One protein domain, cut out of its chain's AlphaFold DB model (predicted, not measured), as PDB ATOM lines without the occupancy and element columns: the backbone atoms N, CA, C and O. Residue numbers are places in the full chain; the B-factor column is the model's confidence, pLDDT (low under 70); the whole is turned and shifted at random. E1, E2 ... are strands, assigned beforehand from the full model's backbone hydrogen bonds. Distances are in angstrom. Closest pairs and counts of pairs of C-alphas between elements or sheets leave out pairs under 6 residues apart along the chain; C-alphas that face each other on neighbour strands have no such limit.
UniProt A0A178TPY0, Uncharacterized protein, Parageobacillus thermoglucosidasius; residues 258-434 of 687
ATOM      1  N   ASN A 258     -20.104 -35.440  18.990       63.16
ATOM      2  CA  ASN A 258     -18.775 -34.923  19.300       63.16
ATOM      3  C   ASN A 258     -17.969 -34.836  18.002       63.16
ATOM      4  O   ASN A 258     -17.788 -35.843  17.314       63.16
ATOM      5  N   SER A 259     -17.455 -33.650  17.698       68.06
ATOM      6  CA  SER A 259     -16.456 -33.409  16.659       68.06
ATOM      7  C   SER A 259     -15.125 -32.985  17.307       68.06
ATOM      8  O   SER A 259     -14.936 -33.143  18.514       68.06
ATOM      9  N   LYS A 260     -14.169 -32.494  16.509       63.12
ATOM     10  CA  LYS A 260     -12.916 -31.923  17.036       63.12
ATOM     11  C   LYS A 260     -13.071 -30.498  17.574       63.12
ATOM     12  O   LYS A 260     -12.208 -30.081  18.330       63.12
ATOM     13  N   GLU A 261     -14.125 -29.799  17.158       63.09
ATOM     14  CA  GLU A 261     -14.324 -28.348  17.337       63.09
ATOM     15  C   GLU A 261     -15.657 -28.038  18.055       63.09
ATOM     16  O   GLU A 261     -15.908 -26.909  18.465       63.09
ATOM     17  N   GLU A 262     -16.532 -29.041  18.215       61.31
ATOM     18  CA  GLU A 262     -17.862 -28.890  18.813       61.31
ATOM     19  C   GLU A 262     -18.303 -30.169  19.551       61.31
ATOM     20  O   GLU A 262     -18.147 -31.280  19.033       61.31
ATOM     21  N   GLN A 263     -18.895 -30.023  20.738       66.88
ATOM     22  CA  GLN A 263     -19.631 -31.077  21.445       66.88
ATOM     23  C   GLN A 263     -21.067 -30.618  21.694       66.88
ATOM     24  O   GLN A 263     -21.285 -29.648  22.415       66.88
ATOM     25  N   SER A 264     -22.051 -31.339  21.161       57.22
ATOM     26  CA  SER A 264     -23.467 -31.073  21.404       57.22
ATOM     27  C   SER A 264     -24.152 -32.215  22.155       57.22
ATOM     28  O   SER A 264     -23.807 -33.397  22.052       57.22
ATOM     29  N   THR A 265     -25.138 -31.863  22.972       63.44
ATOM     30  CA  THR A 265     -26.044 -32.799  23.640       63.44
ATOM     31  C   THR A 265     -27.439 -32.207  23.618       63.44
ATOM     32  O   THR A 265     -27.661 -31.176  24.247       63.44
ATOM     33  N   HIS A 266     -28.377 -32.894  22.970       42.75
ATOM     34  CA  HIS A 266     -29.788 -32.512  22.944       42.75
ATOM     35  C   HIS A 266     -30.631 -33.569  23.657       42.75
ATOM     36  O   HIS A 266     -30.276 -34.752  23.714       42.75
ATOM     37  N   ARG A 267     -31.737 -33.135  24.255       61.03
ATOM     38  CA  ARG A 267     -32.714 -33.974  24.950       61.03
ATOM     39  C   ARG A 267     -34.112 -33.465  24.632       61.03
ATOM     40  O   ARG A 267     -34.354 -32.271  24.748       61.03
ATOM     41  N   THR A 268     -35.028 -34.370  24.319       57.91
ATOM     42  CA  THR A 268     -36.435 -34.053  24.028       57.91
ATOM     43  C   THR A 268     -37.308 -35.046  24.784       57.91
ATOM     44  O   THR A 268     -36.981 -36.233  24.796       57.91
ATOM     45  N   LEU A 269     -38.357 -34.600  25.479       65.38
ATOM     46  CA  LEU A 269     -38.894 -35.383  26.595       65.38
ATOM     47  C   LEU A 269     -40.152 -36.209  26.297       65.38
ATOM     48  O   LEU A 269     -40.166 -37.383  26.667       65.38
ATOM     49  N   LEU A 270     -41.235 -35.626  25.769       68.19
ATOM     50  CA  LEU A 270     -42.556 -36.241  25.978       68.19
ATOM     51  C   LEU A 270     -43.662 -35.756  25.023       68.19
ATOM     52  O   LEU A 270     -43.746 -34.575  24.703       68.19
ATOM     53  N   GLY A 271     -44.575 -36.664  24.669       67.88
ATOM     54  CA  GLY A 271     -45.889 -36.348  24.103       67.88
ATOM     55  C   GLY A 271     -46.978 -37.270  24.659       67.88
ATOM     56  O   GLY A 271     -46.732 -38.462  24.856       67.88
ATOM     57  N   VAL A 272     -48.172 -36.736  24.923       71.25
ATOM     58  CA  VAL A 272     -49.360 -37.479  25.376       71.25
ATOM     59  C   VAL A 272     -50.596 -36.964  24.643       71.25
ATOM     60  O   VAL A 272     -50.892 -35.777  24.702       71.25
ATOM     61  N   ASP A 273     -51.347 -37.855  24.009       67.69
ATOM     62  CA  ASP A 273     -52.606 -37.544  23.315       67.69
ATOM     63  C   ASP A 273     -53.802 -38.068  24.119       67.69
ATOM     64  O   ASP A 273     -53.619 -38.909  24.981       67.69
ATOM     65  N   ILE A 274     -55.027 -37.627  23.843       72.56
ATOM     66  CA  ILE A 274     -56.310 -38.179  24.309       72.56
ATOM     67  C   ILE A 274     -57.305 -37.960  23.158       72.56
ATOM     68  O   ILE A 274     -57.406 -36.835  22.688       72.56
ATOM     69  N   THR A 275     -58.052 -38.962  22.670       65.31
ATOM     70  CA  THR A 275     -58.898 -38.775  21.456       65.31
ATOM     71  C   THR A 275     -60.258 -39.494  21.466       65.31
ATOM     72  O   THR A 275     -60.360 -40.717  21.464       65.31
ATOM     73  N   GLY A 276     -61.361 -38.756  21.439       69.88
ATOM     74  CA  GLY A 276     -62.714 -39.290  21.591       69.88
ATOM     75  C   GLY A 276     -63.112 -39.479  23.057       69.88
ATOM     76  O   GLY A 276     -63.918 -40.362  23.376       69.88
ATOM     77  N   SER A 277     -62.550 -38.675  23.968       72.06
ATOM     78  CA  SER A 277     -62.991 -38.667  25.360       72.06
ATOM     79  C   SER A 277     -64.388 -38.094  25.446       72.06
ATOM     80  O   SER A 277     -64.653 -36.980  25.000       72.06
ATOM     81  N   LYS A 278     -65.290 -38.807  26.118       75.94
ATOM     82  CA  LYS A 278     -66.625 -38.264  26.405       75.94
ATOM     83  C   LYS A 278     -66.615 -37.274  27.572       75.94
ATOM     84  O   LYS A 278     -67.642 -36.653  27.832       75.94
ATOM     85  N   LEU A 279     -65.490 -37.158  28.285       75.88
ATOM     86  CA  LEU A 279     -65.325 -36.277  29.441       75.88
ATOM     87  C   LEU A 279     -64.489 -35.036  29.122       75.88
ATOM     88  O   LEU A 279     -64.928 -33.934  29.434       75.88
ATOM     89  N   VAL A 280     -63.310 -35.214  28.517       77.88
ATOM     90  CA  VAL A 280     -62.365 -34.111  28.240       77.88
ATOM     91  C   VAL A 280     -62.252 -33.747  26.758       77.88
ATOM     92  O   VAL A 280     -61.499 -32.841  26.430       77.88
ATOM     93  N   GLY A 281     -63.015 -34.408  25.881       80.88
ATOM     94  CA  GLY A 281     -62.869 -34.275  24.433       80.88
ATOM     95  C   GLY A 281     -61.559 -34.870  23.907       80.88
ATOM     96  O   GLY A 281     -61.087 -35.883  24.425       80.88
ATOM     97  N   ASP A 282     -60.985 -34.261  22.878       79.06
ATOM     98  CA  ASP A 282     -59.611 -34.567  22.479       79.06
ATOM     99  C   ASP A 282     -58.645 -33.696  23.299       79.06
ATOM    100  O   ASP A 282     -58.983 -32.567  23.654       79.06
ATOM    101  N   ALA A 283     -57.460 -34.201  23.621       79.56
ATOM    102  CA  ALA A 283     -56.396 -33.434  24.257       79.56
ATOM    103  C   ALA A 283     -55.035 -33.828  23.685       79.56
ATOM    104  O   ALA A 283     -54.826 -34.983  23.328       79.56
ATOM    105  N   HIS A 284     -54.098 -32.893  23.654       69.62
ATOM    106  CA  HIS A 284     -52.695 -33.154  23.362       69.62
ATOM    107  C   HIS A 284     -51.829 -32.419  24.385       69.62
ATOM    108  O   HIS A 284     -52.181 -31.333  24.838       69.62
ATOM    109  N   VAL A 285     -50.714 -33.021  24.784       76.38
ATOM    110  CA  VAL A 285     -49.720 -32.446  25.691       76.38
ATOM    111  C   VAL A 285     -48.332 -32.832  25.181       76.38
ATOM    112  O   VAL A 285     -47.886 -33.961  25.387       76.38
ATOM    113  N   GLY A 286     -47.651 -31.903  24.513       69.38
ATOM    114  CA  GLY A 286     -46.267 -32.037  24.046       69.38
ATOM    115  C   GLY A 286     -45.321 -31.261  24.959       69.38
ATOM    116  O   GLY A 286     -45.642 -30.148  25.364       69.38
ATOM    117  N   VAL A 287     -44.180 -31.839  25.350       73.69
ATOM    118  CA  VAL A 287     -43.316 -31.249  26.387       73.69
ATOM    119  C   VAL A 287     -41.821 -31.444  26.108       73.69
ATOM    120  O   VAL A 287     -41.326 -32.570  26.025       73.69
ATOM    121  N   LEU A 288     -41.127 -30.303  26.163       66.50
ATOM    122  CA  LEU A 288     -39.721 -30.099  26.519       66.50
ATOM    123  C   LEU A 288     -38.653 -30.564  25.521       66.50
ATOM    124  O   LEU A 288     -38.455 -31.756  25.282       66.50
ATOM    125  N   GLU A 289     -37.849 -29.593  25.100       57.03
ATOM    126  CA  GLU A 289     -36.526 -29.751  24.508       57.03
ATOM    127  C   GLU A 289     -35.482 -29.000  25.352       57.03
ATOM    128  O   GLU A 289     -35.761 -27.942  25.914       57.03
ATOM    129  N   GLY A 290     -34.266 -29.534  25.438       61.16
ATOM    130  CA  GLY A 290     -33.111 -28.850  26.008       61.16
ATOM    131  C   GLY A 290     -31.821 -29.293  25.328       61.16
ATOM    132  O   GLY A 290     -31.549 -30.493  25.225       61.16
ATOM    133  N   GLY A 291     -31.016 -28.334  24.884       59.84
ATOM    134  CA  GLY A 291     -29.744 -28.572  24.217       59.84
ATOM    135  C   GLY A 291     -28.604 -27.752  24.806       59.84
ATOM    136  O   GLY A 291     -28.783 -26.634  25.285       59.84
ATOM    137  N   LYS A 292     -27.406 -28.333  24.773       71.19
ATOM    138  CA  LYS A 292     -26.146 -27.661  25.087       71.19
ATOM    139  C   LYS A 292     -25.154 -27.926  23.965       71.19
ATOM    140  O   LYS A 292     -24.977 -29.080  23.578       71.19
ATOM    141  N   ILE A 293     -24.494 -26.873  23.498       68.12
ATOM    142  CA  ILE A 293     -23.413 -26.908  22.515       68.12
ATOM    143  C   ILE A 293     -22.190 -26.253  23.159       68.12
ATOM    144  O   ILE A 293     -22.285 -25.176  23.742       68.12
ATOM    145  N   LEU A 294     -21.051 -26.929  23.082       76.69
ATOM    146  CA  LEU A 294     -19.745 -26.442  23.510       76.69
ATOM    147  C   LEU A 294     -18.843 -26.327  22.289       76.69
ATOM    148  O   LEU A 294     -18.692 -27.303  21.554       76.69
ATOM    149  N   ARG A 295     -18.203 -25.173  22.128       77.88
ATOM    150  CA  ARG A 295     -17.072 -24.940  21.223       77.88
ATOM    151  C   ARG A 295     -15.896 -24.407  22.027       77.88
ATOM    152  O   ARG A 295     -16.057 -24.057  23.194       77.88
ATOM    153  N   ASP A 296     -14.730 -24.315  21.397       78.38
ATOM    154  CA  ASP A 296     -13.451 -24.027  22.063       78.38
ATOM    155  C   ASP A 296     -13.463 -22.816  23.020       78.38
ATOM    156  O   ASP A 296     -12.746 -22.842  24.018       78.38
ATOM    157  N   ASN A 297     -14.284 -21.788  22.754       81.31
ATOM    158  CA  ASN A 297     -14.482 -20.624  23.634       81.31
ATOM    159  C   ASN A 297     -15.959 -20.162  23.719       81.31
ATOM    160  O   ASN A 297     -16.213 -18.990  23.972       81.31
ATOM    161  N   GLU A 298     -16.937 -21.037  23.461       82.69
ATOM    162  CA  GLU A 298     -18.367 -20.677  23.458       82.69
ATOM    163  C   GLU A 298     -19.188 -21.799  24.108       82.69
ATOM    164  O   GLU A 298     -19.114 -22.958  23.688       82.69
ATOM    165  N   GLU A 299     -20.008 -21.465  25.103       82.25
ATOM    166  CA  GLU A 299     -21.072 -22.337  25.593       82.25
ATOM    167  C   GLU A 299     -22.433 -21.772  25.188       82.25
ATOM    168  O   GLU A 299     -22.841 -20.702  25.632       82.25
ATOM    169  N   LYS A 300     -23.174 -22.544  24.390       74.38
ATOM    170  CA  LYS A 300     -24.571 -22.270  24.070       74.38
ATOM    171  C   LYS A 300     -25.490 -23.248  24.802       74.38
ATOM    172  O   LYS A 300     -25.282 -24.461  24.751       74.38
ATOM    173  N   ARG A 301     -26.542 -22.742  25.444       70.50
ATOM    174  CA  ARG A 301     -27.639 -23.523  26.039       70.50
ATOM    175  C   ARG A 301     -28.964 -23.030  25.491       70.50
ATOM    176  O   ARG A 301     -29.237 -21.845  25.587       70.50
ATOM    177  N   HIS A 302     -29.811 -23.935  25.023       54.94
ATOM    178  CA  HIS A 302     -31.179 -23.605  24.638       54.94
ATOM    179  C   HIS A 302     -32.177 -24.568  25.285       54.94
ATOM    180  O   HIS A 302     -31.838 -25.711  25.609       54.94
ATOM    181  N   GLY A 303     -33.413 -24.120  25.471       65.25
ATOM    182  CA  GLY A 303     -34.509 -24.942  25.970       65.25
ATOM    183  C   GLY A 303     -35.861 -24.401  25.527       65.25
ATOM    184  O   GLY A 303     -36.091 -23.200  25.580       65.25
ATOM    185  N   GLY A 304     -36.747 -25.293  25.096       66.56
ATOM    186  CA  GLY A 304     -38.113 -24.976  24.675       66.56
ATOM    187  C   GLY A 304     -39.110 -25.814  25.464       66.56
ATOM    188  O   GLY A 304     -38.824 -26.970  25.783       66.56
ATOM    189  N   LEU A 305     -40.256 -25.241  25.825       73.31
ATOM    190  CA  LEU A 305     -41.253 -25.878  26.680       73.31
ATOM    191  C   LEU A 305     -42.541 -26.199  25.894       73.31
ATOM    192  O   LEU A 305     -42.490 -26.603  24.737       73.31
ATOM    193  N   ALA A 306     -43.666 -26.267  26.594       72.25
ATOM    194  CA  ALA A 306     -44.742 -27.201  26.311       72.25
ATOM    195  C   ALA A 306     -45.868 -26.620  25.453       72.25
ATOM    196  O   ALA A 306     -46.107 -25.415  25.428       72.25
ATOM    197  N   VAL A 307     -46.625 -27.531  24.848       65.00
ATOM    198  CA  VAL A 307     -47.907 -27.279  24.197       65.00
ATOM    199  C   VAL A 307     -48.972 -28.121  24.890       65.00
ATOM    200  O   VAL A 307     -48.769 -29.308  25.141       65.00
ATOM    201  N   VAL A 308     -50.120 -27.517  25.182       74.19
ATOM    202  CA  VAL A 308     -51.339 -28.206  25.606       74.19
ATOM    203  C   VAL A 308     -52.471 -27.808  24.672       74.19
ATOM    204  O   VAL A 308     -52.797 -26.632  24.548       74.19
ATOM    205  N   GLU A 309     -53.113 -28.799  24.068       70.31
ATOM    206  CA  GLU A 309     -54.344 -28.638  23.304       70.31
ATOM    207  C   GLU A 309     -55.484 -29.363  24.016       70.31
ATOM    208  O   GLU A 309     -55.309 -30.459  24.549       70.31
ATOM    209  N   LEU A 310     -56.672 -28.773  24.003       76.81
ATOM    210  CA  LEU A 310     -57.918 -29.369  24.470       76.81
ATOM    211  C   LEU A 310     -59.007 -29.036  23.452       76.81
ATOM    212  O   LEU A 310     -59.137 -27.891  23.036       76.81
ATOM    213  N   HIS A 311     -59.842 -29.998  23.088       79.19
ATOM    214  CA  HIS A 311     -60.967 -29.807  22.180       79.19
ATOM    215  C   HIS A 311     -62.189 -30.519  22.747       79.19
ATOM    216  O   HIS A 311     -62.365 -31.721  22.575       79.19
ATOM    217  N   ASN A 312     -63.032 -29.770  23.454       81.06
ATOM    218  CA  ASN A 312     -64.137 -30.311  24.236       81.06
ATOM    219  C   ASN A 312     -65.447 -29.537  24.009       81.06
ATOM    220  O   ASN A 312     -65.534 -28.618  23.200       81.06
ATOM    221  N   ILE A 313     -66.501 -29.922  24.731       80.25
ATOM    222  CA  ILE A 313     -67.851 -29.344  24.591       80.25
ATOM    223  C   ILE A 313     -67.966 -27.861  24.999       80.25
ATOM    224  O   ILE A 313     -69.018 -27.262  24.790       80.25
ATOM    225  N   PHE A 314     -66.931 -27.289  25.616       80.50
ATOM    226  CA  PHE A 314     -66.846 -25.879  26.004       80.50
ATOM    227  C   PHE A 314     -65.972 -25.048  25.056       80.50
ATOM    228  O   PHE A 314     -65.835 -23.850  25.288       80.50
ATOM    229  N   GLY A 315     -65.398 -25.666  24.018       81.50
ATOM    230  CA  GLY A 315     -64.539 -25.014  23.038       81.50
ATOM    231  C   GLY A 315     -63.215 -25.747  22.819       81.50
ATOM    232  O   GLY A 315     -63.006 -26.883  23.256       81.50
ATOM    233  N   LYS A 316     -62.309 -25.066  22.123       81.00
ATOM    234  CA  LYS A 316     -60.913 -25.452  21.931       81.00
ATOM    235  C   LYS A 316     -60.031 -24.572  22.803       81.00
ATOM    236  O   LYS A 316     -60.178 -23.358  22.752       81.00
ATOM    237  N   THR A 317     -59.116 -25.159  23.558       84.88
ATOM    238  CA  THR A 317     -58.076 -24.434  24.291       84.88
ATOM    239  C   THR A 317     -56.723 -24.836  23.734       84.88
ATOM    240  O   THR A 317     -56.459 -26.025  23.596       84.88
ATOM    241  N   HIS A 318     -55.880 -23.859  23.439       75.75
ATOM    242  CA  HIS A 318     -54.470 -24.048  23.134       75.75
ATOM    243  C   HIS A 318     -53.648 -23.249  24.155       75.75
ATOM    244  O   HIS A 318     -54.062 -22.180  24.601       75.75
ATOM    245  N   LEU A 319     -52.525 -23.807  24.588       77.12
ATOM    246  CA  LEU A 319     -51.600 -23.205  25.539       77.12
ATOM    247  C   LEU A 319     -50.184 -23.591  25.110       77.12
ATOM    248  O   LEU A 319     -49.786 -24.739  25.291       77.12
ATOM    249  N   GLY A 320     -49.439 -22.641  24.550       69.75
ATOM    250  CA  GLY A 320     -48.016 -22.779  24.227       69.75
ATOM    251  C   GLY A 320     -47.163 -22.059  25.269       69.75
ATOM    252  O   GLY A 320     -47.582 -21.026  25.787       69.75
ATOM    253  N   VAL A 321     -45.987 -22.588  25.614       78.62
ATOM    254  CA  VAL A 321     -45.157 -22.090  26.725       78.62
ATOM    255  C   VAL A 321     -43.661 -22.138  26.395       78.62
ATOM    256  O   VAL A 321     -43.157 -23.185  26.018       78.62
ATOM    257  N   ALA A 322     -42.988 -21.018  26.675       69.12
ATOM    258  CA  ALA A 322     -41.549 -20.774  26.873       69.12
ATOM    259  C   ALA A 322     -40.495 -21.257  25.851       69.12
ATOM    260  O   ALA A 322     -40.408 -22.427  25.487       69.12
ATOM    261  N   GLU A 323     -39.562 -20.350  25.569       62.81
ATOM    262  CA  GLU A 323     -38.243 -20.596  24.989       62.81
ATOM    263  C   GLU A 323     -37.177 -19.850  25.810       62.81
ATOM    264  O   GLU A 323     -37.442 -18.792  26.384       62.81
ATOM    265  N   PHE A 324     -35.971 -20.409  25.871       66.75
ATOM    266  CA  PHE A 324     -34.785 -19.808  26.465       66.75
ATOM    267  C   PHE A 324     -33.557 -20.117  25.606       66.75
ATOM    268  O   PHE A 324     -33.339 -21.273  25.238       66.75
ATOM    269  N   ASP A 325     -32.726 -19.109  25.356       63.19
ATOM    270  CA  ASP A 325     -31.413 -19.247  24.730       63.19
ATOM    271  C   ASP A 325     -30.364 -18.459  25.525       63.19
ATOM    272  O   ASP A 325     -30.565 -17.292  25.869       63.19
ATOM    273  N   LYS A 326     -29.221 -19.086  25.801       76.94
ATOM    274  CA  LYS A 326     -28.065 -18.454  26.430       76.94
ATOM    275  C   LYS A 326     -26.796 -18.769  25.657       76.94
ATOM    276  O   LYS A 326     -26.530 -19.928  25.349       76.94
ATOM    277  N   VAL A 327     -25.996 -17.741  25.406       82.88
ATOM    278  CA  VAL A 327     -24.644 -17.839  24.856       82.88
ATOM    279  C   VAL A 327     -23.686 -17.195  25.850       82.88
ATOM    280  O   VAL A 327     -23.893 -16.052  26.251       82.88
ATOM    281  N   GLU A 328     -22.656 -17.932  26.247       83.19
ATOM    282  CA  GLU A 328     -21.561 -17.479  27.104       83.19
ATOM    283  C   GLU A 328     -20.239 -17.632  26.339       83.19
ATOM    284  O   GLU A 328     -19.871 -18.732  25.922       83.19
ATOM    285  N   ALA A 329     -19.518 -16.528  26.166       86.62
ATOM    286  CA  ALA A 329     -18.169 -16.450  25.616       86.62
ATOM    287  C   ALA A 329     -17.329 -15.454  26.457       86.62
ATOM    288  O   ALA A 329     -17.906 -14.641  27.183       86.62
ATOM    289  N   PRO A 330     -15.981 -15.491  26.404       84.69
ATOM    290  CA  PRO A 330     -15.109 -14.725  27.308       84.69
ATOM    291  C   PRO A 330     -15.335 -13.206  27.368       84.69
ATOM    292  O   PRO A 330     -14.988 -12.579  28.367       84.69
ATOM    293  N   ASP A 331     -15.872 -12.619  26.302       90.00
ATOM    294  CA  ASP A 331     -16.126 -11.188  26.111       90.00
ATOM    295  C   ASP A 331     -17.595 -10.878  25.757       90.00
ATOM    296  O   ASP A 331     -17.924  -9.741  25.413       90.00
ATOM    297  N   TYR A 332     -18.480 -11.877  25.841       88.12
ATOM    298  CA  TYR A 332     -19.865 -11.775  25.390       88.12
ATOM    299  C   TYR A 332     -20.786 -12.747  26.136       88.12
ATOM    300  O   TYR A 332     -20.670 -13.965  25.998       88.12
ATOM    301  N   GLU A 333     -21.764 -12.213  26.861       88.50
ATOM    302  CA  GLU A 333     -22.912 -12.966  27.358       88.50
ATOM    303  C   GLU A 333     -24.182 -12.484  26.651       88.50
ATOM    304  O   GLU A 333     -24.444 -11.288  26.531       88.50
ATOM    305  N   LYS A 334     -25.015 -13.418  26.199       88.56
ATOM    306  CA  LYS A 334     -26.383 -13.134  25.767       88.56
ATOM    307  C   LYS A 334     -27.328 -14.098  26.453       88.56
ATOM    308  O   LYS A 334     -27.142 -15.307  26.358       88.56
ATOM    309  N   ALA A 335     -28.384 -13.563  27.050       83.81
ATOM    310  CA  ALA A 335     -29.534 -14.326  27.511       83.81
ATOM    311  C   ALA A 335     -30.791 -13.837  26.784       83.81
ATOM    312  O   ALA A 335     -30.982 -12.639  26.573       83.81
ATOM    313  N   HIS A 336     -31.653 -14.760  26.385       81.50
ATOM    314  CA  HIS A 336     -32.921 -14.469  25.729       81.50
ATOM    315  C   HIS A 336     -33.982 -15.447  26.223       81.50
ATOM    316  O   HIS A 336     -33.703 -16.632  26.390       81.50
ATOM    317  N   ALA A 337     -35.182 -14.944  26.487       73.19
ATOM    318  CA  ALA A 337     -36.328 -15.730  26.906       73.19
ATOM    319  C   ALA A 337     -37.608 -15.156  26.285       73.19
ATOM    320  O   ALA A 337     -37.833 -13.949  26.344       73.19
ATOM    321  N   GLY A 338     -38.457 -16.017  25.731       70.94
ATOM    322  CA  GLY A 338     -39.787 -15.671  25.211       70.94
ATOM    323  C   GLY A 338     -40.837 -16.588  25.829       70.94
ATOM    324  O   GLY A 338     -40.516 -17.725  26.172       70.94
ATOM    325  N   LEU A 339     -42.069 -16.121  26.056       70.31
ATOM    326  CA  LEU A 339     -42.967 -16.813  26.984       70.31
ATOM    327  C   LEU A 339     -44.469 -16.613  26.726       70.31
ATOM    328  O   LEU A 339     -45.013 -15.572  27.040       70.31
ATOM    329  N   VAL A 340     -45.145 -17.728  26.430       78.88
ATOM    330  CA  VAL A 340     -46.585 -18.014  26.630       78.88
ATOM    331  C   VAL A 340     -47.591 -17.400  25.653       78.88
ATOM    332  O   VAL A 340     -47.665 -16.197  25.429       78.88
ATOM    333  N   ILE A 341     -48.456 -18.290  25.161       72.88
ATOM    334  CA  ILE A 341     -49.673 -18.000  24.405       72.88
ATOM    335  C   ILE A 341     -50.796 -18.862  24.987       72.88
ATOM    336  O   ILE A 341     -50.607 -20.060  25.194       72.88
ATOM    337  N   VAL A 342     -51.965 -18.273  25.231       82.44
ATOM    338  CA  VAL A 342     -53.193 -18.973  25.627       82.44
ATOM    339  C   VAL A 342     -54.307 -18.585  24.670       82.44
ATOM    340  O   VAL A 342     -54.626 -17.409  24.558       82.44
ATOM    341  N   ASP A 343     -54.944 -19.562  24.038       81.56
ATOM    342  CA  ASP A 343     -56.095 -19.357  23.165       81.56
ATOM    343  C   ASP A 343     -57.275 -20.187  23.661       81.56
ATOM    344  O   ASP A 343     -57.135 -21.367  23.982       81.56
ATOM    345  N   VAL A 344     -58.470 -19.608  23.671       86.00
ATOM    346  CA  VAL A 344     -59.717 -20.283  24.024       86.00
ATOM    347  C   VAL A 344     -60.769 -19.894  22.993       86.00
ATOM    348  O   VAL A 344     -61.165 -18.743  22.914       86.00
ATOM    349  N   ASN A 345     -61.216 -20.847  22.180       79.00
ATOM    350  CA  ASN A 345     -62.021 -20.607  20.984       79.00
ATOM    351  C   ASN A 345     -63.303 -21.445  20.980       79.00
ATOM    352  O   ASN A 345     -63.324 -22.569  21.477       79.00
ATOM    353  N   ASN A 346     -64.335 -20.978  20.286       81.88
ATOM    354  CA  ASN A 346     -65.665 -21.580  20.196       81.88
ATOM    355  C   ASN A 346     -66.323 -21.774  21.573       81.88
ATOM    356  O   ASN A 346     -67.011 -22.776  21.796       81.88
ATOM    357  N   THR A 347     -66.099 -20.847  22.512       81.88
ATOM    358  CA  THR A 347     -66.698 -20.951  23.851       81.88
ATOM    359  C   THR A 347     -68.088 -20.309  23.901       81.88
ATOM    360  O   THR A 347     -68.346 -19.326  23.207       81.88
ATOM    361  N   PRO A 348     -68.999 -20.779  24.778       83.12
ATOM    362  CA  PRO A 348     -70.306 -20.145  24.975       83.12
ATOM    363  C   PRO A 348     -70.272 -18.705  25.523       83.12
ATOM    364  O   PRO A 348     -71.338 -18.125  25.725       83.12
ATOM    365  N   LEU A 349     -69.091 -18.166  25.851       85.12
ATOM    366  CA  LEU A 349     -68.892 -16.835  26.433       85.12
ATOM    367  C   LEU A 349     -68.094 -15.888  25.520       85.12
ATOM    368  O   LEU A 349     -67.822 -14.765  25.934       85.12
ATOM    369  N   GLY A 350     -67.747 -16.331  24.309       87.19
ATOM    370  CA  GLY A 350     -66.804 -15.658  23.420       87.19
ATOM    371  C   GLY A 350     -65.445 -16.354  23.381       87.19
ATOM    372  O   GLY A 350     -65.197 -17.312  24.117       87.19
ATOM    373  N   ASP A 351     -64.579 -15.872  22.507       91.62
ATOM    374  CA  ASP A 351     -63.228 -16.375  22.293       91.62
ATOM    375  C   ASP A 351     -62.234 -15.471  23.027       91.62
ATOM    376  O   ASP A 351     -62.499 -14.285  23.206       91.62
ATOM    377  N   GLY A 352     -61.113 -16.007  23.499       90.25
ATOM    378  CA  GLY A 352     -60.124 -15.254  24.264       90.25
ATOM    379  C   GLY A 352     -58.704 -15.673  23.923       90.25
ATOM    380  O   GLY A 352     -58.412 -16.866  23.888       90.25
ATOM    381  N   HIS A 353     -57.831 -14.696  23.710       86.12
ATOM    382  CA  HIS A 353     -56.414 -14.887  23.420       86.12
ATOM    383  C   HIS A 353     -55.578 -14.106  24.439       86.12
ATOM    384  O   HIS A 353     -55.976 -13.034  24.886       86.12
ATOM    385  N   LEU A 354     -54.429 -14.644  24.835       86.31
ATOM    386  CA  LEU A 354     -53.499 -14.009  25.764       86.31
ATOM    387  C   LEU A 354     -52.066 -14.397  25.385       86.31
ATOM    388  O   LEU A 354     -51.639 -15.519  25.649       86.31
ATOM    389  N   GLY A 355     -51.339 -13.473  24.762       81.19
ATOM    390  CA  GLY A 355     -49.908 -13.576  24.477       81.19
ATOM    391  C   GLY A 355     -49.083 -12.827  25.520       81.19
ATOM    392  O   GLY A 355     -49.531 -11.818  26.067       81.19
ATOM    393  N   LEU A 356     -47.884 -13.320  25.826       74.25
ATOM    394  CA  LEU A 356     -47.044 -12.815  26.907       74.25
ATOM    395  C   LEU A 356     -45.567 -12.632  26.480       74.25
ATOM    396  O   LEU A 356     -45.113 -13.134  25.458       74.25
ATOM    397  N   ALA A 357     -44.883 -11.832  27.303       73.81
ATOM    398  CA  ALA A 357     -43.444 -11.698  27.568       73.81
ATOM    399  C   ALA A 357     -42.363 -12.108  26.532       73.81
ATOM    400  O   ALA A 357     -42.214 -13.268  26.151       73.81
ATOM    401  N   GLU A 358     -41.435 -11.171  26.310       79.25
ATOM    402  CA  GLU A 358     -40.064 -11.391  25.833       79.25
ATOM    403  C   GLU A 358     -39.064 -10.635  26.730       79.25
ATOM    404  O   GLU A 358     -39.351  -9.531  27.191       79.25
ATOM    405  N   VAL A 359     -37.884 -11.216  26.973       80.00
ATOM    406  CA  VAL A 359     -36.750 -10.594  27.677       80.00
ATOM    407  C   VAL A 359     -35.440 -10.946  26.975       80.00
ATOM    408  O   VAL A 359     -35.134 -12.117  26.749       80.00
ATOM    409  N   LYS A 360     -34.618  -9.938  26.689       88.44
ATOM    410  CA  LYS A 360     -33.287 -10.052  26.088       88.44
ATOM    411  C   LYS A 360     -32.277  -9.279  26.938       88.44
ATOM    412  O   LYS A 360     -32.482  -8.105  27.235       88.44
ATOM    413  N   LYS A 361     -31.150  -9.916  27.248       89.69
ATOM    414  CA  LYS A 361     -29.962  -9.301  27.845       89.69
ATOM    415  C   LYS A 361     -28.750  -9.569  26.954       89.69
ATOM    416  O   LYS A 361     -28.581 -10.694  26.480       89.69
ATOM    417  N   VAL A 362     -27.919  -8.560  26.719       90.06
ATOM    418  CA  VAL A 362     -26.618  -8.693  26.042       90.06
ATOM    419  C   VAL A 362     -25.589  -7.943  26.861       90.06
ATOM    420  O   VAL A 362     -25.805  -6.783  27.185       90.06
ATOM    421  N   GLU A 363     -24.472  -8.582  27.175       89.25
ATOM    422  CA  GLU A 363     -23.393  -7.999  27.960       89.25
ATOM    423  C   GLU A 363     -22.048  -8.279  27.307       89.25
ATOM    424  O   GLU A 363     -21.774  -9.367  26.808       89.25
ATOM    425  N   THR A 364     -21.207  -7.259  27.315       91.62
ATOM    426  CA  THR A 364     -19.804  -7.272  26.906       91.62
ATOM    427  C   THR A 364     -19.043  -6.363  27.879       91.62
ATOM    428  O   THR A 364     -19.686  -5.574  28.580       91.62
ATOM    429  N   PRO A 365     -17.700  -6.381  27.913       89.81
ATOM    430  CA  PRO A 365     -16.923  -5.565  28.849       89.81
ATOM    431  C   PRO A 365     -17.266  -4.065  28.893       89.81
ATOM    432  O   PRO A 365     -17.118  -3.462  29.951       89.81
ATOM    433  N   ASN A 366     -17.741  -3.480  27.783       91.50
ATOM    434  CA  ASN A 366     -17.959  -2.031  27.640       91.50
ATOM    435  C   ASN A 366     -19.419  -1.665  27.278       91.50
ATOM    436  O   ASN A 366     -19.713  -0.510  26.953       91.50
ATOM    437  N   TYR A 367     -20.325  -2.650  27.228       91.56
ATOM    438  CA  TYR A 367     -21.705  -2.470  26.767       91.56
ATOM    439  C   TYR A 367     -22.641  -3.501  27.400       91.56
ATOM    440  O   TYR A 367     -22.396  -4.702  27.282       91.56
ATOM    441  N   SER A 368     -23.735  -3.028  27.996       90.94
ATOM    442  CA  SER A 368     -24.866  -3.840  28.453       90.94
ATOM    443  C   SER A 368     -26.159  -3.336  27.807       90.94
ATOM    444  O   SER A 368     -26.422  -2.135  27.751       90.94
ATOM    445  N   GLU A 369     -26.974  -4.252  27.300       92.06
ATOM    446  CA  GLU A 369     -28.305  -3.999  26.756       92.06
ATOM    447  C   GLU A 369     -29.306  -4.873  27.499       92.06
ATOM    448  O   GLU A 369     -29.132  -6.090  27.600       92.06
ATOM    449  N   PHE A 370     -30.390  -4.259  27.959       91.56
ATOM    450  CA  PHE A 370     -31.567  -4.959  28.440       91.56
ATOM    451  C   PHE A 370     -32.769  -4.529  27.600       91.56
ATOM    452  O   PHE A 370     -32.980  -3.339  27.380       91.56
ATOM    453  N   HIS A 371     -33.580  -5.480  27.154       90.75
ATOM    454  CA  HIS A 371     -34.848  -5.225  26.480       90.75
ATOM    455  C   HIS A 371     -35.910  -6.197  27.003       90.75
ATOM    456  O   HIS A 371     -35.630  -7.377  27.220       90.75
ATOM    457  N   SER A 372     -37.130  -5.708  27.194       84.19
ATOM    458  CA  SER A 372     -38.308  -6.520  27.502       84.19
ATOM    459  C   SER A 372     -39.575  -5.953  26.872       84.19
ATOM    460  O   SER A 372     -39.793  -4.744  26.950       84.19
ATOM    461  N   GLY A 373     -40.445  -6.830  26.371       84.31
ATOM    462  CA  GLY A 373     -41.806  -6.510  25.919       84.31
ATOM    463  C   GLY A 373     -42.828  -7.449  26.565       84.31
ATOM    464  O   GLY A 373     -42.470  -8.570  26.933       84.31
ATOM    465  N   LEU A 374     -44.076  -7.015  26.786       71.75
ATOM    466  CA  LEU A 374     -44.981  -7.739  27.691       71.75
ATOM    467  C   LEU A 374     -46.489  -7.509  27.464       71.75
ATOM    468  O   LEU A 374     -46.960  -6.400  27.629       71.75
ATOM    469  N   ILE A 375     -47.243  -8.614  27.333       80.31
ATOM    470  CA  ILE A 375     -48.721  -8.769  27.396       80.31
ATOM    471  C   ILE A 375     -49.532  -8.191  26.220       80.31
ATOM    472  O   ILE A 375     -49.579  -6.991  25.962       80.31
ATOM    473  N   ILE A 376     -50.313  -9.087  25.611       78.88
ATOM    474  CA  ILE A 376     -51.460  -8.790  24.751       78.88
ATOM    475  C   ILE A 376     -52.612  -9.713  25.163       78.88
ATOM    476  O   ILE A 376     -52.438 -10.927  25.186       78.88
ATOM    477  N   GLY A 377     -53.782  -9.164  25.475       86.50
ATOM    478  CA  GLY A 377     -55.001  -9.904  25.786       86.50
ATOM    479  C   GLY A 377     -56.161  -9.467  24.897       86.50
ATOM    480  O   GLY A 377     -56.473  -8.283  24.828       86.50
ATOM    481  N   ASP A 378     -56.834 -10.424  24.272       88.75
ATOM    482  CA  ASP A 378     -58.023 -10.224  23.451       88.75
ATOM    483  C   ASP A 378     -59.179 -11.067  23.980       88.75
ATOM    484  O   ASP A 378     -59.003 -12.214  24.393       88.75
ATOM    485  N   VAL A 379     -60.390 -10.525  23.916       89.06
ATOM    486  CA  VAL A 379     -61.633 -11.261  24.134       89.06
ATOM    487  C   VAL A 379     -62.634 -10.817  23.078       89.06
ATOM    488  O   VAL A 379     -62.935  -9.633  22.962       89.06
ATOM    489  N   THR A 380     -63.158 -11.746  22.286       85.56
ATOM    490  CA  THR A 380     -64.069 -11.456  21.173       85.56
ATOM    491  C   THR A 380     -65.325 -12.317  21.234       85.56
ATOM    492  O   THR A 380     -65.404 -13.261  22.015       85.56
ATOM    493  N   ASN A 381     -66.351 -11.990  20.445       87.00
ATOM    494  CA  ASN A 381     -67.619 -12.730  20.391       87.00
ATOM    495  C   ASN A 381     -68.333 -12.840  21.758       87.00
ATOM    496  O   ASN A 381     -69.159 -13.733  21.968       87.00
ATOM    497  N   THR A 382     -68.026 -11.941  22.702       83.75
ATOM    498  CA  THR A 382     -68.593 -11.983  24.055       83.75
ATOM    499  C   THR A 382     -69.953 -11.277  24.111       83.75
ATOM    500  O   THR A 382     -70.182 -10.306  23.387       83.75
ATOM    501  N   PRO A 383     -70.858 -11.667  25.031       84.06
ATOM    502  CA  PRO A 383     -72.105 -10.937  25.280       84.06
ATOM    503  C   PRO A 383     -71.933  -9.496  25.798       84.06
ATOM    504  O   PRO A 383     -72.934  -8.805  25.986       84.06
ATOM    505  N   LEU A 384     -70.703  -9.069  26.104       83.31
ATOM    506  CA  LEU A 384     -70.355  -7.757  26.658       83.31
ATOM    507  C   LEU A 384     -69.590  -6.874  25.657       83.31
ATOM    508  O   LEU A 384     -69.138  -5.796  26.037       83.31
ATOM    509  N   GLY A 385     -69.458  -7.321  24.406       84.44
ATOM    510  CA  GLY A 385     -68.605  -6.703  23.397       84.44
ATOM    511  C   GLY A 385     -67.235  -7.373  23.291       84.44
ATOM    512  O   GLY A 385     -66.918  -8.329  24.002       84.44
ATOM    513  N   ASN A 386     -66.436  -6.869  22.364       91.56
ATOM    514  CA  ASN A 386     -65.054  -7.255  22.136       91.56
ATOM    515  C   ASN A 386     -64.132  -6.355  22.980       91.56
ATOM    516  O   ASN A 386     -64.402  -5.165  23.130       91.56
ATOM    517  N   ALA A 387     -63.051  -6.901  23.530       89.12
ATOM    518  CA  ALA A 387     -62.073  -6.164  24.322       89.12
ATOM    519  C   ALA A 387     -60.646  -6.575  23.940       89.12
ATOM    520  O   ALA A 387     -60.361  -7.763  23.842       89.12
ATOM    521  N   HIS A 388     -59.763  -5.600  23.768       88.38
ATOM    522  CA  HIS A 388     -58.338  -5.761  23.502       88.38
ATOM    523  C   HIS A 388     -57.528  -4.966  24.532       88.38
ATOM    524  O   HIS A 388     -57.929  -3.879  24.951       88.38
ATOM    525  N   LEU A 389     -56.386  -5.508  24.939       83.44
ATOM    526  CA  LEU A 389     -55.523  -5.012  26.003       83.44
ATOM    527  C   LEU A 389     -54.062  -5.277  25.613       83.44
ATOM    528  O   LEU A 389     -53.613  -6.415  25.679       83.44
ATOM    529  N   GLY A 390     -53.320  -4.248  25.214       79.50
ATOM    530  CA  GLY A 390     -51.903  -4.331  24.830       79.50
ATOM    531  C   GLY A 390     -51.000  -3.567  25.798       79.50
ATOM    532  O   GLY A 390     -51.434  -2.593  26.422       79.50
ATOM    533  N   LEU A 391     -49.746  -3.997  25.956       69.25
ATOM    534  CA  LEU A 391     -48.850  -3.461  26.980       69.25
ATOM    535  C   LEU A 391     -47.360  -3.447  26.564       69.25
ATOM    536  O   LEU A 391     -46.908  -4.214  25.724       69.25
ATOM    537  N   ILE A 392     -46.664  -2.484  27.180       77.75
ATOM    538  CA  ILE A 392     -45.239  -2.354  27.535       77.75
ATOM    539  C   ILE A 392     -44.186  -2.934  26.612       77.75
ATOM    540  O   ILE A 392     -44.056  -4.135  26.391       77.75
ATOM    541  N   GLU A 393     -43.276  -2.017  26.327       81.38
ATOM    542  CA  GLU A 393     -41.909  -2.245  25.920       81.38
ATOM    543  C   GLU A 393     -41.003  -1.409  26.832       81.38
ATOM    544  O   GLU A 393     -41.394  -0.332  27.293       81.38
ATOM    545  N   TYR A 394     -39.793  -1.891  27.088       85.38
ATOM    546  CA  TYR A 394     -38.721  -1.102  27.679       85.38
ATOM    547  C   TYR A 394     -37.372  -1.543  27.150       85.38
ATOM    548  O   TYR A 394     -37.067  -2.739  27.141       85.38
ATOM    549  N   GLN A 395     -36.516  -0.569  26.870       89.31
ATOM    550  CA  GLN A 395     -35.111  -0.791  26.585       89.31
ATOM    551  C   GLN A 395     -34.216   0.000  27.542       89.31
ATOM    552  O   GLN A 395     -34.458   1.170  27.832       89.31
ATOM    553  N   GLN A 396     -33.109  -0.615  27.953       92.56
ATOM    554  CA  GLN A 396     -31.952   0.055  28.525       92.56
ATOM    555  C   GLN A 396     -30.704  -0.298  27.723       92.56
ATOM    556  O   GLN A 396     -30.487  -1.437  27.316       92.56
ATOM    557  N   THR A 397     -29.853   0.696  27.526       92.12
ATOM    558  CA  THR A 397     -28.510   0.539  26.984       92.12
ATOM    559  C   THR A 397     -27.544   1.262  27.895       92.12
ATOM    560  O   THR A 397     -27.776   2.404  28.285       92.12
ATOM    561  N   GLU A 398     -26.449   0.606  28.224       91.56
ATOM    562  CA  GLU A 398     -25.424   1.123  29.100       91.56
ATOM    563  C   GLU A 398     -24.052   0.903  28.477       91.56
ATOM    564  O   GLU A 398     -23.740  -0.165  27.964       91.56
ATOM    565  N   THR A 399     -23.243   1.951  28.513       91.44
ATOM    566  CA  THR A 399     -21.856   1.989  28.052       91.44
ATOM    567  C   THR A 399     -20.990   2.591  29.153       91.44
ATOM    568  O   THR A 399     -21.504   3.033  30.187       91.44
ATOM    569  N   ASP A 400     -19.685   2.683  28.927       88.06
ATOM    570  CA  ASP A 400     -18.777   3.430  29.806       88.06
ATOM    571  C   ASP A 400     -19.093   4.940  29.856       88.06
ATOM    572  O   ASP A 400     -18.821   5.596  30.859       88.06
ATOM    573  N   GLU A 401     -19.696   5.496  28.797       89.19
ATOM    574  CA  GLU A 401     -19.946   6.940  28.650       89.19
ATOM    575  C   GLU A 401     -21.352   7.373  29.090       89.19
ATOM    576  O   GLU A 401     -21.552   8.496  29.564       89.19
ATOM    577  N   TYR A 402     -22.357   6.516  28.907       89.31
ATOM    578  CA  TYR A 402     -23.748   6.841  29.210       89.31
ATOM    579  C   TYR A 402     -24.598   5.608  29.500       89.31
ATOM    580  O   TYR A 402     -24.348   4.510  29.003       89.31
ATOM    581  N   LYS A 403     -25.671   5.845  30.248       92.31
ATOM    582  CA  LYS A 403     -26.846   4.992  30.353       92.31
ATOM    583  C   LYS A 403     -28.011   5.683  29.642       92.31
ATOM    584  O   LYS A 403     -28.236   6.877  29.818       92.31
ATOM    585  N   SER A 404     -28.770   4.934  28.859       92.31
ATOM    586  CA  SER A 404     -30.031   5.353  28.254       92.31
ATOM    587  C   SER A 404     -31.104   4.341  28.622       92.31
ATOM    588  O   SER A 404     -30.856   3.144  28.528       92.31
ATOM    589  N   SER A 405     -32.295   4.800  28.984       90.88
ATOM    590  CA  SER A 405     -33.480   3.955  29.126       90.88
ATOM    591  C   SER A 405     -34.698   4.598  28.472       90.88
ATOM    592  O   SER A 405     -34.806   5.822  28.395       90.88
ATOM    593  N   ASN A 406     -35.608   3.778  27.964       89.19
ATOM    594  CA  ASN A 406     -36.874   4.203  27.380       89.19
ATOM    595  C   ASN A 406     -37.946   3.131  27.616       89.19
ATOM    596  O   ASN A 406     -37.616   1.980  27.888       89.19
ATOM    597  N   GLY A 407     -39.216   3.507  27.506       90.06
ATOM    598  CA  GLY A 407     -40.312   2.546  27.547       90.06
ATOM    599  C   GLY A 407     -41.659   3.153  27.180       90.06
ATOM    600  O   GLY A 407     -41.858   4.364  27.300       90.06
ATOM    601  N   GLY A 408     -42.571   2.296  26.724       81.25
ATOM    602  CA  GLY A 408     -43.947   2.621  26.334       81.25
ATOM    603  C   GLY A 408     -44.971   1.871  27.190       81.25
ATOM    604  O   GLY A 408     -44.626   0.897  27.855       81.25
ATOM    605  N   LEU A 409     -46.231   2.317  27.218       70.38
ATOM    606  CA  LEU A 409     -47.229   1.832  28.179       70.38
ATOM    607  C   LEU A 409     -48.677   1.858  27.654       70.38
ATOM    608  O   LEU A 409     -49.133   2.877  27.143       70.38
ATOM    609  N   VAL A 410     -49.384   0.747  27.924       78.62
ATOM    610  CA  VAL A 410     -50.845   0.489  27.891       78.62
ATOM    611  C   VAL A 410     -51.627   0.998  26.675       78.62
ATOM    612  O   VAL A 410     -51.774   2.194  26.446       78.62
ATOM    613  N   VAL A 411     -52.323   0.068  26.026       75.69
ATOM    614  CA  VAL A 411     -53.486   0.322  25.174       75.69
ATOM    615  C   VAL A 411     -54.629  -0.560  25.656       75.69
ATOM    616  O   VAL A 411     -54.427  -1.741  25.929       75.69
ATOM    617  N   VAL A 412     -55.837  -0.013  25.750       85.38
ATOM    618  CA  VAL A 412     -57.042  -0.808  25.996       85.38
ATOM    619  C   VAL A 412     -58.195  -0.299  25.145       85.38
ATOM    620  O   VAL A 412     -58.439   0.902  25.035       85.38
ATOM    621  N   ASP A 413     -58.913  -1.232  24.547       85.25
ATOM    622  CA  ASP A 413     -59.917  -0.990  23.525       85.25
ATOM    623  C   ASP A 413     -61.118  -1.899  23.803       85.25
ATOM    624  O   ASP A 413     -60.969  -3.107  23.947       85.25
ATOM    625  N   ILE A 414     -62.307  -1.318  23.933       86.56
ATOM    626  CA  ILE A 414     -63.579  -2.020  24.083       86.56
ATOM    627  C   ILE A 414     -64.483  -1.582  22.931       86.56
ATOM    628  O   ILE A 414     -64.706  -0.386  22.734       86.56
ATOM    629  N   LYS A 415     -65.031  -2.559  22.208       82.06
ATOM    630  CA  LYS A 415     -65.904  -2.405  21.036       82.06
ATOM    631  C   LYS A 415     -67.141  -3.275  21.159       82.06
ATOM    632  O   LYS A 415     -67.133  -4.256  21.896       82.06
ATOM    633  N   ASP A 416     -68.199  -2.945  20.427       86.12
ATOM    634  CA  ASP A 416     -69.456  -3.706  20.402       86.12
ATOM    635  C   ASP A 416     -70.084  -3.870  21.803       86.12
ATOM    636  O   ASP A 416     -70.863  -4.790  22.071       86.12
ATOM    637  N   SER A 417     -69.722  -2.971  22.723       77.38
ATOM    638  CA  SER A 417     -70.156  -3.004  24.114       77.38
ATOM    639  C   SER A 417     -71.607  -2.534  24.216       77.38
ATOM    640  O   SER A 417     -71.983  -1.532  23.602       77.38
ATOM    641  N   PRO A 418     -72.450  -3.183  25.042       81.81
ATOM    642  CA  PRO A 418     -73.846  -2.785  25.215       81.81
ATOM    643  C   PRO A 418     -74.017  -1.424  25.915       81.81
ATOM    644  O   PRO A 418     -75.151  -0.977  26.090       81.81
ATOM    645  N   ILE A 419     -72.924  -0.793  26.363       80.00
ATOM    646  CA  ILE A 419     -72.921   0.487  27.082       80.00
ATOM    647  C   ILE A 419     -72.379   1.602  26.182       80.00
ATOM    648  O   ILE A 419     -73.093   2.571  25.930       80.00
ATOM    649  N   ASN A 420     -71.134   1.466  25.720       85.44
ATOM    650  CA  ASN A 420     -70.482   2.284  24.694       85.44
ATOM    651  C   ASN A 420     -69.118   1.665  24.353       85.44
ATOM    652  O   ASN A 420     -68.521   0.999  25.207       85.44
ATOM    653  N   ASP A 421     -68.595   1.970  23.169       88.50
ATOM    654  CA  ASP A 421     -67.197   1.701  22.827       88.50
ATOM    655  C   ASP A 421     -66.262   2.645  23.612       88.50
ATOM    656  O   ASP A 421     -66.634   3.767  23.979       88.50
ATOM    657  N   SER A 422     -65.045   2.194  23.916       83.81
ATOM    658  CA  SER A 422     -64.072   2.937  24.724       83.81
ATOM    659  C   SER A 422     -62.653   2.604  24.289       83.81
ATOM    660  O   SER A 422     -62.266   1.442  24.308       83.81
ATOM    661  N   HIS A 423     -61.850   3.620  23.980       84.25
ATOM    662  CA  HIS A 423     -60.444   3.453  23.604       84.25
ATOM    663  C   HIS A 423     -59.561   4.319  24.493       84.25
ATOM    664  O   HIS A 423     -59.873   5.482  24.751       84.25
ATOM    665  N   ILE A 424     -58.473   3.729  24.968       79.50
ATOM    666  CA  ILE A 424     -57.565   4.282  25.963       79.50
ATOM    667  C   ILE A 424     -56.142   3.883  25.610       79.50
ATOM    668  O   ILE A 424     -55.898   2.752  25.199       79.50
ATOM    669  N   GLY A 425     -55.190   4.766  25.883       72.38
ATOM    670  CA  GLY A 425     -53.822   4.327  26.083       72.38
ATOM    671  C   GLY A 425     -52.834   5.457  26.306       72.38
ATOM    672  O   GLY A 425     -53.211   6.627  26.362       72.38
ATOM    673  N   ILE A 426     -51.573   5.031  26.292       72.06
ATOM    674  CA  ILE A 426     -50.362   5.797  26.009       72.06
ATOM    675  C   ILE A 426     -49.749   6.489  27.229       72.06
ATOM    676  O   ILE A 426     -50.188   7.538  27.701       72.06
ATOM    677  N   GLY A 427     -48.629   5.918  27.664       72.19
ATOM    678  CA  GLY A 427     -47.542   6.622  28.335       72.19
ATOM    679  C   GLY A 427     -46.219   6.249  27.669       72.19
ATOM    680  O   GLY A 427     -46.057   5.120  27.216       72.19
ATOM    681  N   GLU A 428     -45.278   7.184  27.612       80.75
ATOM    682  CA  GLU A 428     -43.928   6.969  27.081       80.75
ATOM    683  C   GLU A 428     -42.915   7.685  27.974       80.75
ATOM    684  O   GLU A 428     -43.225   8.719  28.575       80.75
ATOM    685  N   PHE A 429     -41.689   7.169  28.040       76.75
ATOM    686  CA  PHE A 429     -40.581   7.868  28.677       76.75
ATOM    687  C   PHE A 429     -39.245   7.606  27.986       76.75
ATOM    688  O   PHE A 429     -39.026   6.577  27.349       76.75
ATOM    689  N   GLN A 430     -38.327   8.552  28.173       87.62
ATOM    690  CA  GLN A 430     -36.931   8.441  27.780       87.62
ATOM    691  C   GLN A 430     -36.063   9.139  28.830       87.62
ATOM    692  O   GLN A 430     -36.361  10.255  29.258       87.62
ATOM    693  N   GLN A 431     -34.971   8.495  29.225       86.88
ATOM    694  CA  GLN A 431     -33.971   9.026  30.139       86.88
ATOM    695  C   GLN A 431     -32.579   8.761  29.563       86.88
ATOM    696  O   GLN A 431     -32.282   7.653  29.127       86.88
ATOM    697  N   VAL A 432     -31.709   9.772  29.586       90.19
ATOM    698  CA  VAL A 432     -30.289   9.630  29.238       90.19
ATOM    699  C   VAL A 432     -29.455  10.246  30.351       90.19
ATOM    700  O   VAL A 432     -29.641  11.406  30.716       90.19
ATOM    701  N   GLU A 433     -28.528   9.461  30.879       89.56
ATOM    702  CA  GLU A 433     -27.633   9.800  31.972       89.56
ATOM    703  C   GLU A 433     -26.196   9.626  31.481       89.56
ATOM    704  O   GLU A 433     -25.780   8.532  31.103       89.56
ATOM    705  N   LYS A 434     -25.432  10.720  31.434       88.81
ATOM    706  CA  LYS A 434     -24.003  10.655  31.113       88.81
ATOM    707  C   LYS A 434     -23.247  10.233  32.361       88.81
ATOM    708  O   LYS A 434     -23.447  10.833  33.415       88.81
TER     709      LYS A 434
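What this domain is: This is residues 258 to 434 of the 687 residues of an uncharacterized protein of Parageobacillus thermoglucosidasius (UniProt A0A178TPY0). This is a single flat sheet, one layer thick with both faces bare, in which the chain runs back and forth in long antiparallel rows side by side. The long strands E1 and E2 lie at one end of the slab and E15 and E16 at the other; between them each row is two shorter strands in line, E3 with E4, E5 with E6, E7 with E8, E9 with E10, E11 with E12 and E13 with E14. The printed part has 177 residues with sixteen named strands, E1 to E16 in chain order, and no named helix; the class is all strand and the neighbour pairs are antiparallel. The whole is loose, with a radius of gyration of the C-alphas of 21.8 A, and spans 58 by 47 by 14 A.

Where its parts are: E1, residues 262 to 277, is 46.6 A long and begins at C-alpha 262 (-17.862, -28.890, 18.813). E2, residues 281 to 295, is 46.8 A long. The shorter strands are E3, 298 to 304; E4, 307 to 312; E5, 315 to 320; E6, 323 to 329; E7, 332 to 338; E8, 341 to 345; E9, 351 to 355; E10, 358 to 364; E11, 367 to 373; E12, 376 to 380; E13, 386 to 390; and E14, 393 to 399. E15, residues 402 to 415, is 43.9 A long. E16, residues 422 to 434, is 41.3 A long and ends at C-alpha 434 (-24.003, 10.655, 31.113).

How they stand to each other: E3 and E4 lie on one side of E2 and E1 on the other, with N 292 and O 265 2.9 A apart, N 291 and O 302 2.8 A, and N 284 and O 309 2.9 A. E3 runs on into E4 across a break of 2 residues, at 8 degrees. From E3 the neighbours follow as E6, E7, E10, E11 and E14; N 301 and O 326 are 2.8 A apart, and N 335 and O 361 2.9 A. From E4 they follow as E5, E8, E9, E12 and E13; N 318 and O 343 are 2.8 A apart. E14 and E13 lie on one side of E15 and E16 on the other, with N 397 and O 404, N 388 and O 413, and N 405 and O 431 at 2.8, 2.8 and 2.9 A. E1, E2 and E3 form a meander, each strand the antiparallel neighbour of the one before, as do E14, E15 and E16.

The domain as a whole: The C-alphas farthest apart, of Lys 260 and Ile 419, are 68.9 A apart. The printed part has no cut. The link E15 to E16 is short, the others are tight. Mean pLDDT of the printed part is 79.0; 34 residues are under 70, among them 258 to 271.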